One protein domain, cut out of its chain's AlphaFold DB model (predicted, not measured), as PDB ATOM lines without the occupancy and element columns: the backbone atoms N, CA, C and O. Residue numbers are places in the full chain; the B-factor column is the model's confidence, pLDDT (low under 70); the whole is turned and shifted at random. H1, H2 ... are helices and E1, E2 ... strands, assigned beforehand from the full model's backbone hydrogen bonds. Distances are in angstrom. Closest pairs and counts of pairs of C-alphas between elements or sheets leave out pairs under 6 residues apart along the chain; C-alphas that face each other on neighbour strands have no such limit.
ATOM      1  N   HIS A   5      -1.925  44.723  -8.369       96.94
ATOM      2  CA  HIS A   5      -2.987  44.189  -9.210       96.94
ATOM      3  C   HIS A   5      -2.861  42.667  -9.252       96.94
ATOM      4  O   HIS A   5      -1.755  42.140  -9.337       96.94
ATOM      5  N   VAL A   6      -3.986  41.970  -9.167       96.50
ATOM      6  CA  VAL A   6      -4.052  40.507  -9.139       96.50
ATOM      7  C   VAL A   6      -5.051  40.086 -10.205       96.50
ATOM      8  O   VAL A   6      -6.200  40.520 -10.138       96.50
ATOM      9  N   GLY A   7      -4.624  39.256 -11.152       94.44
ATOM     10  CA  GLY A   7      -5.486  38.789 -12.237       94.44
ATOM     11  C   GLY A   7      -4.961  37.527 -12.913       94.44
ATOM     12  O   GLY A   7      -3.802  37.142 -12.730       94.44
ATOM     13  N   ASP A   8      -5.840  36.852 -13.640       91.50
ATOM     14  CA  ASP A   8      -5.596  35.567 -14.299       91.50
ATOM     15  C   ASP A   8      -5.127  35.715 -15.758       91.50
ATOM     16  O   ASP A   8      -4.590  34.764 -16.340       91.50
ATOM     17  N   ASP A   9      -5.262  36.916 -16.335       91.31
ATOM     18  CA  ASP A   9      -4.861  37.237 -17.703       91.31
ATOM     19  C   ASP A   9      -3.470  37.890 -17.773       91.31
ATOM     20  O   ASP A   9      -3.214  38.946 -17.193       91.31
ATOM     21  N   LEU A  10      -2.546  37.300 -18.536       92.12
ATOM     22  CA  LEU A  10      -1.197  37.853 -18.670       92.12
ATOM     23  C   LEU A  10      -1.206  39.218 -19.369       92.12
ATOM     24  O   LEU A  10      -0.712  40.197 -18.818       92.12
ATOM     25  N   ALA A  11      -1.745  39.327 -20.580       93.06
ATOM     26  CA  ALA A  11      -1.690  40.591 -21.310       93.06
ATOM     27  C   ALA A  11      -2.509  41.715 -20.644       93.06
ATOM     28  O   ALA A  11      -2.021  42.837 -20.482       93.06
ATOM     29  N   ASN A  12      -3.753  41.421 -20.273       92.75
ATOM     30  CA  ASN A  12      -4.744  42.416 -19.876       92.75
ATOM     31  C   ASN A  12      -4.699  42.751 -18.388       92.75
ATOM     32  O   ASN A  12      -4.905  43.915 -18.054       92.75
ATOM     33  N   ASP A  13      -4.397  41.791 -17.513       94.56
ATOM     34  CA  ASP A  13      -4.270  42.080 -16.084       94.56
ATOM     35  C   ASP A  13      -2.822  42.418 -15.755       94.56
ATOM     36  O   ASP A  13      -2.531  43.504 -15.254       94.56
ATOM     37  N   VAL A  14      -1.877  41.532 -16.087       94.88
ATOM     38  CA  VAL A  14      -0.472  41.719 -15.695       94.88
ATOM     39  C   VAL A  14       0.191  42.826 -16.508       94.88
ATOM     40  O   VAL A  14       0.681  43.803 -15.938       94.88
ATOM     41  N   GLY A  15       0.194  42.702 -17.834       95.06
ATOM     42  CA  GLY A  15       0.852  43.656 -18.722       95.06
ATOM     43  C   GLY A  15       0.274  45.063 -18.584       95.06
ATOM     44  O   GLY A  15       1.018  46.022 -18.367       95.06
ATOM     45  N   ALA A  16      -1.053  45.198 -18.653       95.19
ATOM     46  CA  ALA A  16      -1.691  46.510 -18.575       95.19
ATOM     47  C   ALA A  16      -1.496  47.181 -17.205       95.19
ATOM     48  O   ALA A  16      -1.161  48.366 -17.151       95.19
ATOM     49  N   SER A  17      -1.660  46.448 -16.097       96.12
ATOM     50  CA  SER A  17      -1.506  47.039 -14.761       96.12
ATOM     51  C   SER A  17      -0.063  47.455 -14.466       96.12
ATOM     52  O   SER A  17       0.160  48.531 -13.901       96.12
ATOM     53  N   ALA A  18       0.923  46.672 -14.914       94.50
ATOM     54  CA  ALA A  18       2.332  47.017 -14.767       94.50
ATOM     55  C   ALA A  18       2.696  48.306 -15.516       94.50
ATOM     56  O   ALA A  18       3.427  49.144 -14.983       94.50
ATOM     57  N   LEU A  19       2.131  48.527 -16.709       94.38
ATOM     58  CA  LEU A  19       2.301  49.782 -17.453       94.38
ATOM     59  C   LEU A  19       1.683  50.992 -16.734       94.38
ATOM     60  O   LEU A  19       2.136  52.119 -16.928       94.38
ATOM     61  N   CYS A  20       0.688  50.772 -15.872       94.12
ATOM     62  CA  CYS A  20       0.130  51.793 -14.985       94.12
ATOM     63  C   CYS A  20       0.908  51.958 -13.663       94.12
ATOM     64  O   CYS A  20       0.504  52.757 -12.817       94.12
ATOM     65  N   GLY A  21       2.013  51.229 -13.475       93.44
ATOM     66  CA  GLY A  21       2.856  51.294 -12.281       93.44
ATOM     67  C   GLY A  21       2.424  50.375 -11.136       93.44
ATOM     68  O   GLY A  21       2.942  50.516 -10.028       93.44
ATOM     69  N   ALA A  22       1.490  49.447 -11.370       95.62
ATOM     70  CA  ALA A  22       1.139  48.433 -10.381       95.62
ATOM     71  C   ALA A  22       2.196  47.318 -10.319       95.62
ATOM     72  O   ALA A  22       2.872  47.010 -11.300       95.62
ATOM     73  N   LYS A  23       2.289  46.653  -9.167       95.25
ATOM     74  CA  LYS A  23       2.934  45.340  -9.061       95.25
ATOM     75  C   LYS A  23       1.919  44.287  -9.469       95.25
ATOM     76  O   LYS A  23       0.868  44.172  -8.840       95.25
ATOM     77  N   ALA A  24       2.216  43.548 -10.525       96.75
ATOM     78  CA  ALA A  24       1.279  42.598 -11.095       96.75
ATOM     79  C   ALA A  24       1.523  41.182 -10.560       96.75
ATOM     80  O   ALA A  24       2.598  40.608 -10.748       96.75
ATOM     81  N   VAL A  25       0.517  40.614  -9.905       97.19
ATOM     82  CA  VAL A  25       0.478  39.207  -9.512       97.19
ATOM     83  C   VAL A  25      -0.318  38.442 -10.555       97.19
ATOM     84  O   VAL A  25      -1.496  38.724 -10.770       97.19
ATOM     85  N   TRP A  26       0.325  37.458 -11.172       96.06
ATOM     86  CA  TRP A  26      -0.338  36.543 -12.085       96.06
ATOM     87  C   TRP A  26      -0.919  35.357 -11.318       96.06
ATOM     88  O   TRP A  26      -0.182  34.600 -10.677       96.06
ATOM     89  N   VAL A  27      -2.238  35.200 -11.392       95.19
ATOM     90  CA  VAL A  27      -2.962  34.039 -10.877       95.19
ATOM     91  C   VAL A  27      -3.017  32.978 -11.969       95.19
ATOM     92  O   VAL A  27      -3.926  32.938 -12.791       95.19
ATOM     93  N   ASP A  28      -2.012  32.115 -11.973       93.38
ATOM     94  CA  ASP A  28      -1.909  30.998 -12.901       93.38
ATOM     95  C   ASP A  28      -2.385  29.718 -12.215       93.38
ATOM     96  O   ASP A  28      -1.565  28.910 -11.775       93.38
ATOM     97  N   LEU A  29      -3.707  29.612 -12.029       90.94
ATOM     98  CA  LEU A  29      -4.330  28.489 -11.327       90.94
ATOM     99  C   LEU A  29      -3.900  27.148 -11.919       90.94
ATOM    100  O   LEU A  29      -3.690  27.031 -13.124       90.94
ATOM    101  N   ASP A  30      -3.793  26.146 -11.049       85.31
ATOM    102  CA  ASP A  30      -3.402  24.792 -11.426       85.31
ATOM    103  C   ASP A  30      -4.237  24.254 -12.606       85.31
ATOM    104  O   ASP A  30      -5.473  24.268 -12.575       85.31
ATOM    105  N   GLU A  31      -3.551  23.812 -13.663       80.12
ATOM    106  CA  GLU A  31      -4.189  23.346 -14.898       80.12
ATOM    107  C   GLU A  31      -4.974  22.043 -14.693       80.12
ATOM    108  O   GLU A  31      -5.972  21.830 -15.378       80.12
ATOM    109  N   GLU A  32      -4.558  21.172 -13.767       82.19
ATOM    110  CA  GLU A  32      -5.240  19.898 -13.513       82.19
ATOM    111  C   GLU A  32      -6.520  20.100 -12.692       82.19
ATOM    112  O   GLU A  32      -7.497  19.371 -12.881       82.19
ATOM    113  N   GLU A  33      -6.530  21.089 -11.795       83.69
ATOM    114  CA  GLU A  33      -7.678  21.384 -10.933       83.69
ATOM    115  C   GLU A  33      -8.685  22.357 -11.573       83.69
ATOM    116  O   GLU A  33      -9.895  22.151 -11.443       83.69
ATOM    117  N   TYR A  34      -8.214  23.408 -12.261       82.44
ATOM    118  CA  TYR A  34      -9.066  24.526 -12.695       82.44
ATOM    119  C   TYR A  34      -9.162  24.719 -14.217       82.44
ATOM    120  O   TYR A  34     -10.251  25.047 -14.687       82.44
ATOM    121  N   ASP A  35      -8.067  24.551 -14.975       79.94
ATOM    122  CA  ASP A  35      -7.982  24.750 -16.447       79.94
ATOM    123  C   ASP A  35      -8.600  26.084 -16.945       79.94
ATOM    124  O   ASP A  35      -9.313  26.144 -17.950       79.94
ATOM    125  N   GLN A  36      -8.391  27.172 -16.194       76.06
ATOM    126  CA  GLN A  36      -9.036  28.479 -16.426       76.06
ATOM    127  C   GLN A  36      -8.064  29.641 -16.660       76.06
ATOM    128  O   GLN A  36      -8.510  30.731 -17.017       76.06
ATOM    129  N   SER A  37      -6.759  29.445 -16.472       79.69
ATOM    130  CA  SER A  37      -5.778  30.528 -16.546       79.69
ATOM    131  C   SER A  37      -5.356  30.851 -17.985       79.69
ATOM    132  O   SER A  37      -5.605  30.105 -18.938       79.69
ATOM    133  N   ALA A  38      -4.690  31.997 -18.169       75.62
ATOM    134  CA  ALA A  38      -4.158  32.389 -19.475       75.62
ATOM    135  C   ALA A  38      -3.185  31.361 -20.078       75.62
ATOM    136  O   ALA A  38      -3.139  31.224 -21.300       75.62
ATOM    137  N   SER A  39      -2.439  30.618 -19.252       78.88
ATOM    138  CA  SER A  39      -1.507  29.575 -19.709       78.88
ATOM    139  C   SER A  39      -2.225  28.390 -20.366       78.88
ATOM    140  O   SER A  39      -1.725  27.842 -21.350       78.88
ATOM    141  N   SER A  40      -3.439  28.067 -19.911       81.19
ATOM    142  CA  SER A  40      -4.267  26.985 -20.449       81.19
ATOM    143  C   SER A  40      -4.827  27.280 -21.848       81.19
ATOM    144  O   SER A  40      -5.274  26.361 -22.549       81.19
ATOM    145  N   ARG A  41      -4.798  28.548 -22.293       79.50
ATOM    146  CA  ARG A  41      -5.337  28.977 -23.592       79.50
ATOM    147  C   ARG A  41      -4.506  28.421 -24.741       79.50
ATOM    148  O   ARG A  41      -3.432  28.918 -25.074       79.50
ATOM    149  N   ASP A  42      -5.067  27.431 -25.424       82.50
ATOM    150  CA  ASP A  42      -4.467  26.851 -26.619       82.50
ATOM    151  C   ASP A  42      -5.400  27.013 -27.833       82.50
ATOM    152  O   ASP A  42      -6.499  26.449 -27.837       82.50
ATOM    153  N   PRO A  43      -4.972  27.725 -28.893       86.12
ATOM    154  CA  PRO A  43      -5.731  27.872 -30.140       86.12
ATOM    155  C   PRO A  43      -6.008  26.547 -30.873       86.12
ATOM    156  O   PRO A  43      -6.771  26.532 -31.842       86.12
ATOM    157  N   ASN A  44      -5.383  25.444 -30.453       88.06
ATOM    158  CA  ASN A  44      -5.585  24.110 -31.012       88.06
ATOM    159  C   ASN A  44      -6.411  23.186 -30.101       88.06
ATOM    160  O   ASN A  44      -6.776  22.095 -30.540       88.06
ATOM    161  N   LYS A  45      -6.739  23.604 -28.868       86.62
ATOM    162  CA  LYS A  45      -7.660  22.869 -27.985       86.62
ATOM    163  C   LYS A  45      -9.121  23.239 -28.287       86.62
ATOM    164  O   LYS A  45      -9.396  24.380 -28.681       86.62
ATOM    165  N   PRO A  46     -10.075  22.308 -28.077       86.50
ATOM    166  CA  PRO A  46     -11.498  22.625 -28.096       86.50
ATOM    167  C   PRO A  46     -11.800  23.789 -27.154       86.50
ATOM    168  O   PRO A  46     -11.438  23.759 -25.981       86.50
ATOM    169  N   GLN A  47     -12.452  24.818 -27.682       86.69
ATOM    170  CA  GLN A  47     -12.880  25.958 -26.882       86.69
ATOM    171  C   GLN A  47     -14.207  25.634 -26.188       86.69
ATOM    172  O   GLN A  47     -15.011  24.867 -26.734       86.69
ATOM    173  N   PRO A  48     -14.475  26.209 -25.003       85.50
ATOM    174  CA  PRO A  48     -15.757  26.014 -24.346       85.50
ATOM    175  C   PRO A  48     -16.890  26.561 -25.222       85.50
ATOM    176  O   PRO A  48     -16.709  27.529 -25.957       85.50
ATOM    177  N   ALA A  49     -18.082  25.966 -25.125       88.75
ATOM    178  CA  ALA A  49     -19.200  26.248 -26.036       88.75
ATOM    179  C   ALA A  49     -19.689  27.711 -26.031       88.75
ATOM    180  O   ALA A  49     -20.353  28.140 -26.970       88.75
ATOM    181  N   TRP A  50     -19.382  28.471 -24.979       89.50
ATOM    182  CA  TRP A  50     -19.699  29.897 -24.873       89.50
ATOM    183  C   TRP A  50     -18.646  30.804 -25.526       89.50
ATOM    184  O   TRP A  50     -18.898  31.994 -25.708       89.50
ATOM    185  N   SER A  51     -17.466  30.275 -25.858       87.88
ATOM    186  CA  SER A  51     -16.388  31.056 -26.454       87.88
ATOM    187  C   SER A  51     -16.703  31.367 -27.911       87.88
ATOM    188  O   SER A  51     -16.914  30.476 -28.731       87.88
ATOM    189  N   THR A  52     -16.687  32.654 -28.242       93.19
ATOM    190  CA  THR A  52     -16.769  33.146 -29.622       93.19
ATOM    191  C   THR A  52     -15.396  33.503 -30.190       93.19
ATOM    192  O   THR A  52     -15.324  34.085 -31.269       93.19
ATOM    193  N   ALA A  53     -14.312  33.214 -29.460       91.12
ATOM    194  CA  ALA A  53     -12.964  33.569 -29.877       91.12
ATOM    195  C   ALA A  53     -12.548  32.744 -31.100       91.12
ATOM    196  O   ALA A  53     -12.573  31.513 -31.097       91.12
ATOM    197  N   THR A  54     -12.139  33.437 -32.151       93.38
ATOM    198  CA  THR A  54     -11.566  32.827 -33.346       93.38
ATOM    199  C   THR A  54     -10.157  32.308 -33.066       93.38
ATOM    200  O   THR A  54      -9.455  32.781 -32.169       93.38
ATOM    201  N   LYS A  55      -9.693  31.362 -33.890       92.75
ATOM    202  CA  LYS A  55      -8.314  30.864 -33.808       92.75
ATOM    203  C   LYS A  55      -7.285  31.993 -33.938       92.75
ATOM    204  O   LYS A  55      -6.304  32.009 -33.204       92.75
ATOM    205  N   GLU A  56      -7.520  32.942 -34.840       94.62
ATOM    206  CA  GLU A  56      -6.637  34.095 -35.042       94.62
ATOM    207  C   GLU A  56      -6.564  34.985 -33.792       94.62
ATOM    208  O   GLU A  56      -5.473  35.383 -33.381       94.62
ATOM    209  N   GLU A  57      -7.698  35.249 -33.138       93.00
ATOM    210  CA  GLU A  57      -7.721  35.992 -31.874       93.00
ATOM    211  C   GLU A  57      -6.967  35.258 -30.764       93.00
ATOM    212  O   GLU A  57      -6.241  35.900 -30.005       93.00
ATOM    213  N   LEU A  58      -7.103  33.933 -30.672       92.12
ATOM    214  CA  LEU A  58      -6.396  33.118 -29.681       92.12
ATOM    215  C   LEU A  58      -4.878  33.112 -29.915       92.12
ATOM    216  O   LEU A  58      -4.120  33.301 -28.966       92.12
ATOM    217  N   GLU A  59      -4.421  32.977 -31.161       93.38
ATOM    218  CA  GLU A  59      -2.992  33.081 -31.507       93.38
ATOM    219  C   GLU A  59      -2.438  34.478 -31.194       93.38
ATOM    220  O   GLU A  59      -1.346  34.623 -30.637       93.38
ATOM    221  N   LYS A  60      -3.212  35.531 -31.490       93.50
ATOM    222  CA  LYS A  60      -2.835  36.905 -31.140       93.50
ATOM    223  C   LYS A  60      -2.708  37.078 -29.626       93.50
ATOM    224  O   LYS A  60      -1.731  37.668 -29.172       93.50
ATOM    225  N   ARG A  61      -3.669  36.565 -28.849       91.31
ATOM    226  CA  ARG A  61      -3.631  36.591 -27.376       91.31
ATOM    227  C   ARG A  61      -2.409  35.867 -26.840       91.31
ATOM    228  O   ARG A  61      -1.668  36.464 -26.075       91.31
ATOM    229  N   LYS A  62      -2.111  34.673 -27.354       90.50
ATOM    230  CA  LYS A  62      -0.923  33.902 -26.973       90.50
ATOM    231  C   LYS A  62       0.378  34.685 -27.161       90.50
ATOM    232  O   LYS A  62       1.255  34.634 -26.303       90.50
ATOM    233  N   LYS A  63       0.509  35.431 -28.262       92.50
ATOM    234  CA  LYS A  63       1.675  36.297 -28.481       92.50
ATOM    235  C   LYS A  63       1.747  37.433 -27.452       92.50
ATOM    236  O   LYS A  63       2.818  37.692 -26.914       92.50
ATOM    237  N   MET A  64       0.621  38.087 -27.167       93.19
ATOM    238  CA  MET A  64       0.564  39.148 -26.152       93.19
ATOM    239  C   MET A  64       0.885  38.606 -24.752       93.19
ATOM    240  O   MET A  64       1.623  39.245 -24.009       93.19
ATOM    241  N   ASP A  65       0.408  37.405 -24.419       92.06
ATOM    242  CA  ASP A  65       0.688  36.747 -23.143       92.06
ATOM    243  C   ASP A  65       2.191  36.472 -22.979       92.06
ATOM    244  O   ASP A  65       2.753  36.757 -21.924       92.06
ATOM    245  N   GLN A  66       2.874  36.003 -24.033       91.56
ATOM    246  CA  GLN A  66       4.333  35.812 -24.030       91.56
ATOM    247  C   GLN A  66       5.093  37.115 -23.766       91.56
ATOM    248  O   GLN A  66       6.035  37.134 -22.977       91.56
ATOM    249  N   GLU A  67       4.681  38.205 -24.412       93.31
ATOM    250  CA  GLU A  67       5.290  39.522 -24.219       93.31
ATOM    251  C   GLU A  67       5.033  40.059 -22.804       93.31
ATOM    252  O   GLU A  67       5.902  40.718 -22.229       93.31
ATOM    253  N   ALA A  68       3.878  39.749 -22.210       94.69
ATOM    254  CA  ALA A  68       3.490  40.247 -20.897       94.69
ATOM    255  C   ALA A  68       4.150  39.517 -19.713       94.69
ATOM    256  O   ALA A  68       4.202  40.076 -18.616       94.69
ATOM    257  N   GLN A  69       4.718  38.319 -19.914       93.50
ATOM    258  CA  GLN A  69       5.380  37.550 -18.844       93.50
ATOM    259  C   GLN A  69       6.485  38.333 -18.123       93.50
ATOM    260  O   GLN A  69       6.696  38.143 -16.927       93.50
ATOM    261  N   GLN A  70       7.164  39.246 -18.822       95.75
ATOM    262  CA  GLN A  70       8.220  40.077 -18.237       95.75
ATOM    263  C   GLN A  70       7.721  41.044 -17.148       95.75
ATOM    264  O   GLN A  70       8.524  41.551 -16.369       95.75
ATOM    265  N   TYR A  71       6.413  41.317 -17.100       96.25
ATOM    266  CA  TYR A  71       5.802  42.243 -16.147       96.25
ATOM    267  C   TYR A  71       5.314  41.563 -14.859       96.25
ATOM    268  O   TYR A  71       4.892  42.244 -13.921       96.25
ATOM    269  N   VAL A  72       5.380  40.231 -14.789       96.38
ATOM    270  CA  VAL A  72       4.941  39.464 -13.619       96.38
ATOM    271  C   VAL A  72       5.866  39.752 -12.436       96.38
ATOM    272  O   VAL A  72       7.049  39.429 -12.459       96.38
ATOM    273  N   SER A  73       5.312  40.328 -11.369       96.00
ATOM    274  CA  SER A  73       6.028  40.541 -10.105       96.00
ATOM    275  C   SER A  73       6.037  39.275  -9.243       96.00
ATOM    276  O   SER A  73       7.063  38.916  -8.672       96.00
ATOM    277  N   LYS A  74       4.900  38.572  -9.168       96.38
ATOM    278  CA  LYS A  74       4.771  37.250  -8.530       96.38
ATOM    279  C   LYS A  74       3.796  36.393  -9.329       96.38
ATOM    280  O   LYS A  74       2.836  36.910  -9.894       96.38
ATOM    281  N   ARG A  75       4.020  35.082  -9.334       95.56
ATOM    282  CA  ARG A  75       3.081  34.087  -9.862       95.56
ATOM    283  C   ARG A  75       2.539  33.264  -8.702       95.56
ATOM    284  O   ARG A  75       3.320  32.803  -7.873       95.56
ATOM    285  N   VAL A  76       1.230  33.055  -8.673       95.50
ATOM    286  CA  VAL A  76       0.565  32.164  -7.716       95.50
ATOM    287  C   VAL A  76      -0.229  31.106  -8.462       95.50
ATOM    288  O   VAL A  76      -0.817  31.405  -9.496       95.50
ATOM    289  N   THR A  77      -0.252  29.884  -7.935       93.94
ATOM    290  CA  THR A  77      -1.021  28.768  -8.514       93.94
ATOM    291  C   THR A  77      -2.296  28.456  -7.742       93.94
ATOM    292  O   THR A  77      -3.135  27.686  -8.195       93.94
ATOM    293  N   THR A  78      -2.467  29.083  -6.578       92.88
ATOM    294  CA  THR A  78      -3.669  28.994  -5.752       92.88
ATOM    295  C   THR A  78      -3.928  30.345  -5.086       92.88
ATOM    296  O   THR A  78      -2.995  31.095  -4.781       92.88
ATOM    297  N   LEU A  79      -5.194  30.679  -4.826       93.50
ATOM    298  CA  LEU A  79      -5.544  31.960  -4.193       93.50
ATOM    299  C   LEU A  79      -5.063  32.047  -2.736       93.50
ATOM    300  O   LEU A  79      -4.849  33.141  -2.219       93.50
ATOM    301  N   GLN A  80      -4.833  30.910  -2.074       96.00
ATOM    302  CA  GLN A  80      -4.302  30.848  -0.711       96.00
ATOM    303  C   GLN A  80      -2.880  31.419  -0.610       96.00
ATOM    304  O   GLN A  80      -2.476  31.848   0.468       96.00
ATOM    305  N   MET A  81      -2.130  31.462  -1.714       96.44
ATOM    306  CA  MET A  81      -0.789  32.053  -1.760       96.44
ATOM    307  C   MET A  81      -0.801  33.588  -1.805       96.44
ATOM    308  O   MET A  81       0.246  34.209  -1.604       96.44
ATOM    309  N   LEU A  82      -1.956  34.214  -2.075       96.12
ATOM    310  CA  LEU A  82      -2.049  35.663  -2.260       96.12
ATOM    311  C   LEU A  82      -1.603  36.472  -1.035       96.12
ATOM    312  O   LEU A  82      -0.812  37.390  -1.238       96.12
ATOM    313  N   PRO A  83      -2.021  36.167   0.212       96.81
ATOM    314  CA  PRO A  83      -1.609  36.959   1.370       96.81
ATOM    315  C   PRO A  83      -0.085  37.028   1.529       96.81
ATOM    316  O   PRO A  83       0.460  38.121   1.649       96.81
ATOM    317  N   ALA A  84       0.602  35.883   1.436       96.56
ATOM    318  CA  ALA A  84       2.061  35.818   1.532       96.56
ATOM    319  C   ALA A  84       2.745  36.534   0.355       96.56
ATOM    320  O   ALA A  84       3.679  37.307   0.547       96.56
ATOM    321  N   SER A  85       2.234  36.344  -0.865       95.94
ATOM    322  CA  SER A  85       2.791  36.980  -2.067       95.94
ATOM    323  C   SER A  85       2.666  38.507  -2.033       95.94
ATOM    324  O   SER A  85       3.578  39.217  -2.451       95.94
ATOM    325  N   ILE A  86       1.542  39.025  -1.524       94.94
ATOM    326  CA  ILE A  86       1.320  40.464  -1.344       94.94
ATOM    327  C   ILE A  86       2.238  41.008  -0.248       94.94
ATOM    328  O   ILE A  86       2.846  42.059  -0.442       94.94
ATOM    329  N   GLU A  87       2.369  40.299   0.876       94.38
ATOM    330  CA  GLU A  87       3.265  40.700   1.963       94.38
ATOM    331  C   GLU A  87       4.707  40.855   1.458       94.38
ATOM    332  O   GLU A  87       5.295  41.922   1.638       94.38
ATOM    333  N   GLU A  88       5.232  39.868   0.727       93.81
ATOM    334  CA  GLU A  88       6.565  39.929   0.109       93.81
ATOM    335  C   GLU A  88       6.741  41.169  -0.779       93.81
ATOM    336  O   GLU A  88       7.692  41.928  -0.589       93.81
ATOM    337  N   ILE A  89       5.792  41.433  -1.688       92.75
ATOM    338  CA  ILE A  89       5.823  42.619  -2.562       92.75
ATOM    339  C   ILE A  89       5.870  43.910  -1.732       92.75
ATOM    340  O   ILE A  89       6.631  44.830  -2.033       92.75
ATOM    341  N   THR A  90       5.052  44.002  -0.683       89.56
ATOM    342  CA  THR A  90       4.977  45.220   0.135       89.56
ATOM    343  C   THR A  90       6.208  45.431   1.017       89.56
ATOM    344  O   THR A  90       6.597  46.577   1.246       89.56
ATOM    345  N   LEU A  91       6.859  44.356   1.475       87.81
ATOM    346  CA  LEU A  91       8.101  44.420   2.248       87.81
ATOM    347  C   LEU A  91       9.304  44.796   1.373       87.81
ATOM    348  O   LEU A  91      10.126  45.613   1.794       87.81
ATOM    349  N   GLU A  92       9.390  44.255   0.154       79.81
ATOM    350  CA  GLU A  92      10.422  44.602  -0.835       79.81
ATOM    351  C   GLU A  92      10.410  46.100  -1.183       79.81
ATOM    352  O   GLU A  92      11.466  46.694  -1.380       79.81
ATOM    353  N   GLU A  93       9.234  46.734  -1.197       69.56
ATOM    354  CA  GLU A  93       9.079  48.176  -1.443       69.56
ATOM    355  C   GLU A  93       9.394  49.046  -0.215       69.56
ATOM    356  O   GLU A  93       9.751  50.217  -0.358       69.56
ATOM    357  N   TRP A  94       9.275  48.505   1.003       62.84
ATOM    358  CA  TRP A  94       9.548  49.249   2.240       62.84
ATOM    359  C   TRP A  94      11.023  49.175   2.667       62.84
ATOM    360  O   TRP A  94      11.565  50.130   3.227       62.84
ATOM    361  N   ALA A  95      11.712  48.070   2.371       58.53
ATOM    362  CA  ALA A  95      13.128  47.876   2.700       58.53
ATOM    363  C   ALA A  95      14.107  48.939   2.129       58.53
ATOM    364  O   ALA A  95      15.074  49.270   2.825       58.53
ATOM    365  N   PRO A  96      13.898  49.531   0.933       55.53
ATOM    366  CA  PRO A  96      14.748  50.598   0.405       55.53
ATOM    367  C   PRO A  96      14.709  51.881   1.249       55.53
ATOM    368  O   PRO A  96      15.686  52.624   1.265       55.53
TER     369      PRO A  96
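Overview. This is residues 5 to 96 of the 100 residues of the protein "Hypothetical protein" of Pseudo-nitzschia arenysensis (UniProt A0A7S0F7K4). What is the main picture? A small parallel sheet of three short strands, E1, E2 and E3, has helix H1 packed over one face and helix H3 over the other, while H2 packs on H1 and reaches away from the sheet, which it only grazes with residues 69 to 71. A long link, residues 28 to 54, leads from E2 out to the far end of H2, and residues 91 to 96 of H3 stick out. What are the parts? The 92 printed residues include three named helices and three named strands in the order E1 H1 E2 H2 E3 H3; the sheet's order is E1 E2 E3, and the class is mixed, helices and strands. How spread out is it? It is only just compact, close to loose, with a radius of gyration of the C-alphas of 14.5 A, and elongated, with spans of 47 by 28 by 17 A.

Along the chain. Where do the first elements lie? E1, residues 5 to 7, begins at C-alpha 5 (-2.987, 44.189, -9.210) and is 6.7 A long. H1, residues 10 to 19, is 12.5 A long, and E2, residues 23 to 27, is 12.9 A long. What follows? H2, residues 55 to 71, begins at C-alpha 55 (-8.314, 30.864, -33.808) and is 25.3 A long. E3, residues 72 to 76, is 10.4 A long, and H3, residues 79 to 96, is 27.9 A long and ends at C-alpha 96 (14.748, 50.598, 0.405).

Arrangement. How do the strands pair? E1 and E2 are parallel at 19 degrees, with N 25 and O 5 within hydrogen-bond range at 2.8 A. E2 and E3 are parallel at 31 degrees, with N 73 and O 24 within hydrogen-bond range at 2.8 A. Where are the helices? H1 is on the sheet at a height of 7.8 A, over E1 and E2, its closest C-alphas to E2 being those of Val 14 and Ala 24, 5.0 A apart. H3 is on the opposite face at a height of 9.3 A, over E2 and E3, its closest C-alphas to E3 being those of Ser 85 and Lys 74, 6.8 A apart. H1 and H2 touch at a steep tilt of 41 degrees, the same way, the closest C-alphas being those of Gly 15 and Ala 68, 4.8 A apart. What of the helix backbones? The O i to N i+4 pairs within hydrogen-bond range are 5 of 6 in H1, 11 of 13 in H2 and 11 of 14 in H3.

Size, cuts and confidence. How large is it? The two C-alphas farthest apart, those of Ala 49 and Pro 96, are 49.4 A apart. Are there cuts or long links? The printed part has no cut, and the link from E2 to H2, 27 residues, is long. Where is confidence low? Residues 93 to 96 are under 70, and the mean pLDDT of the printed part is 89.9.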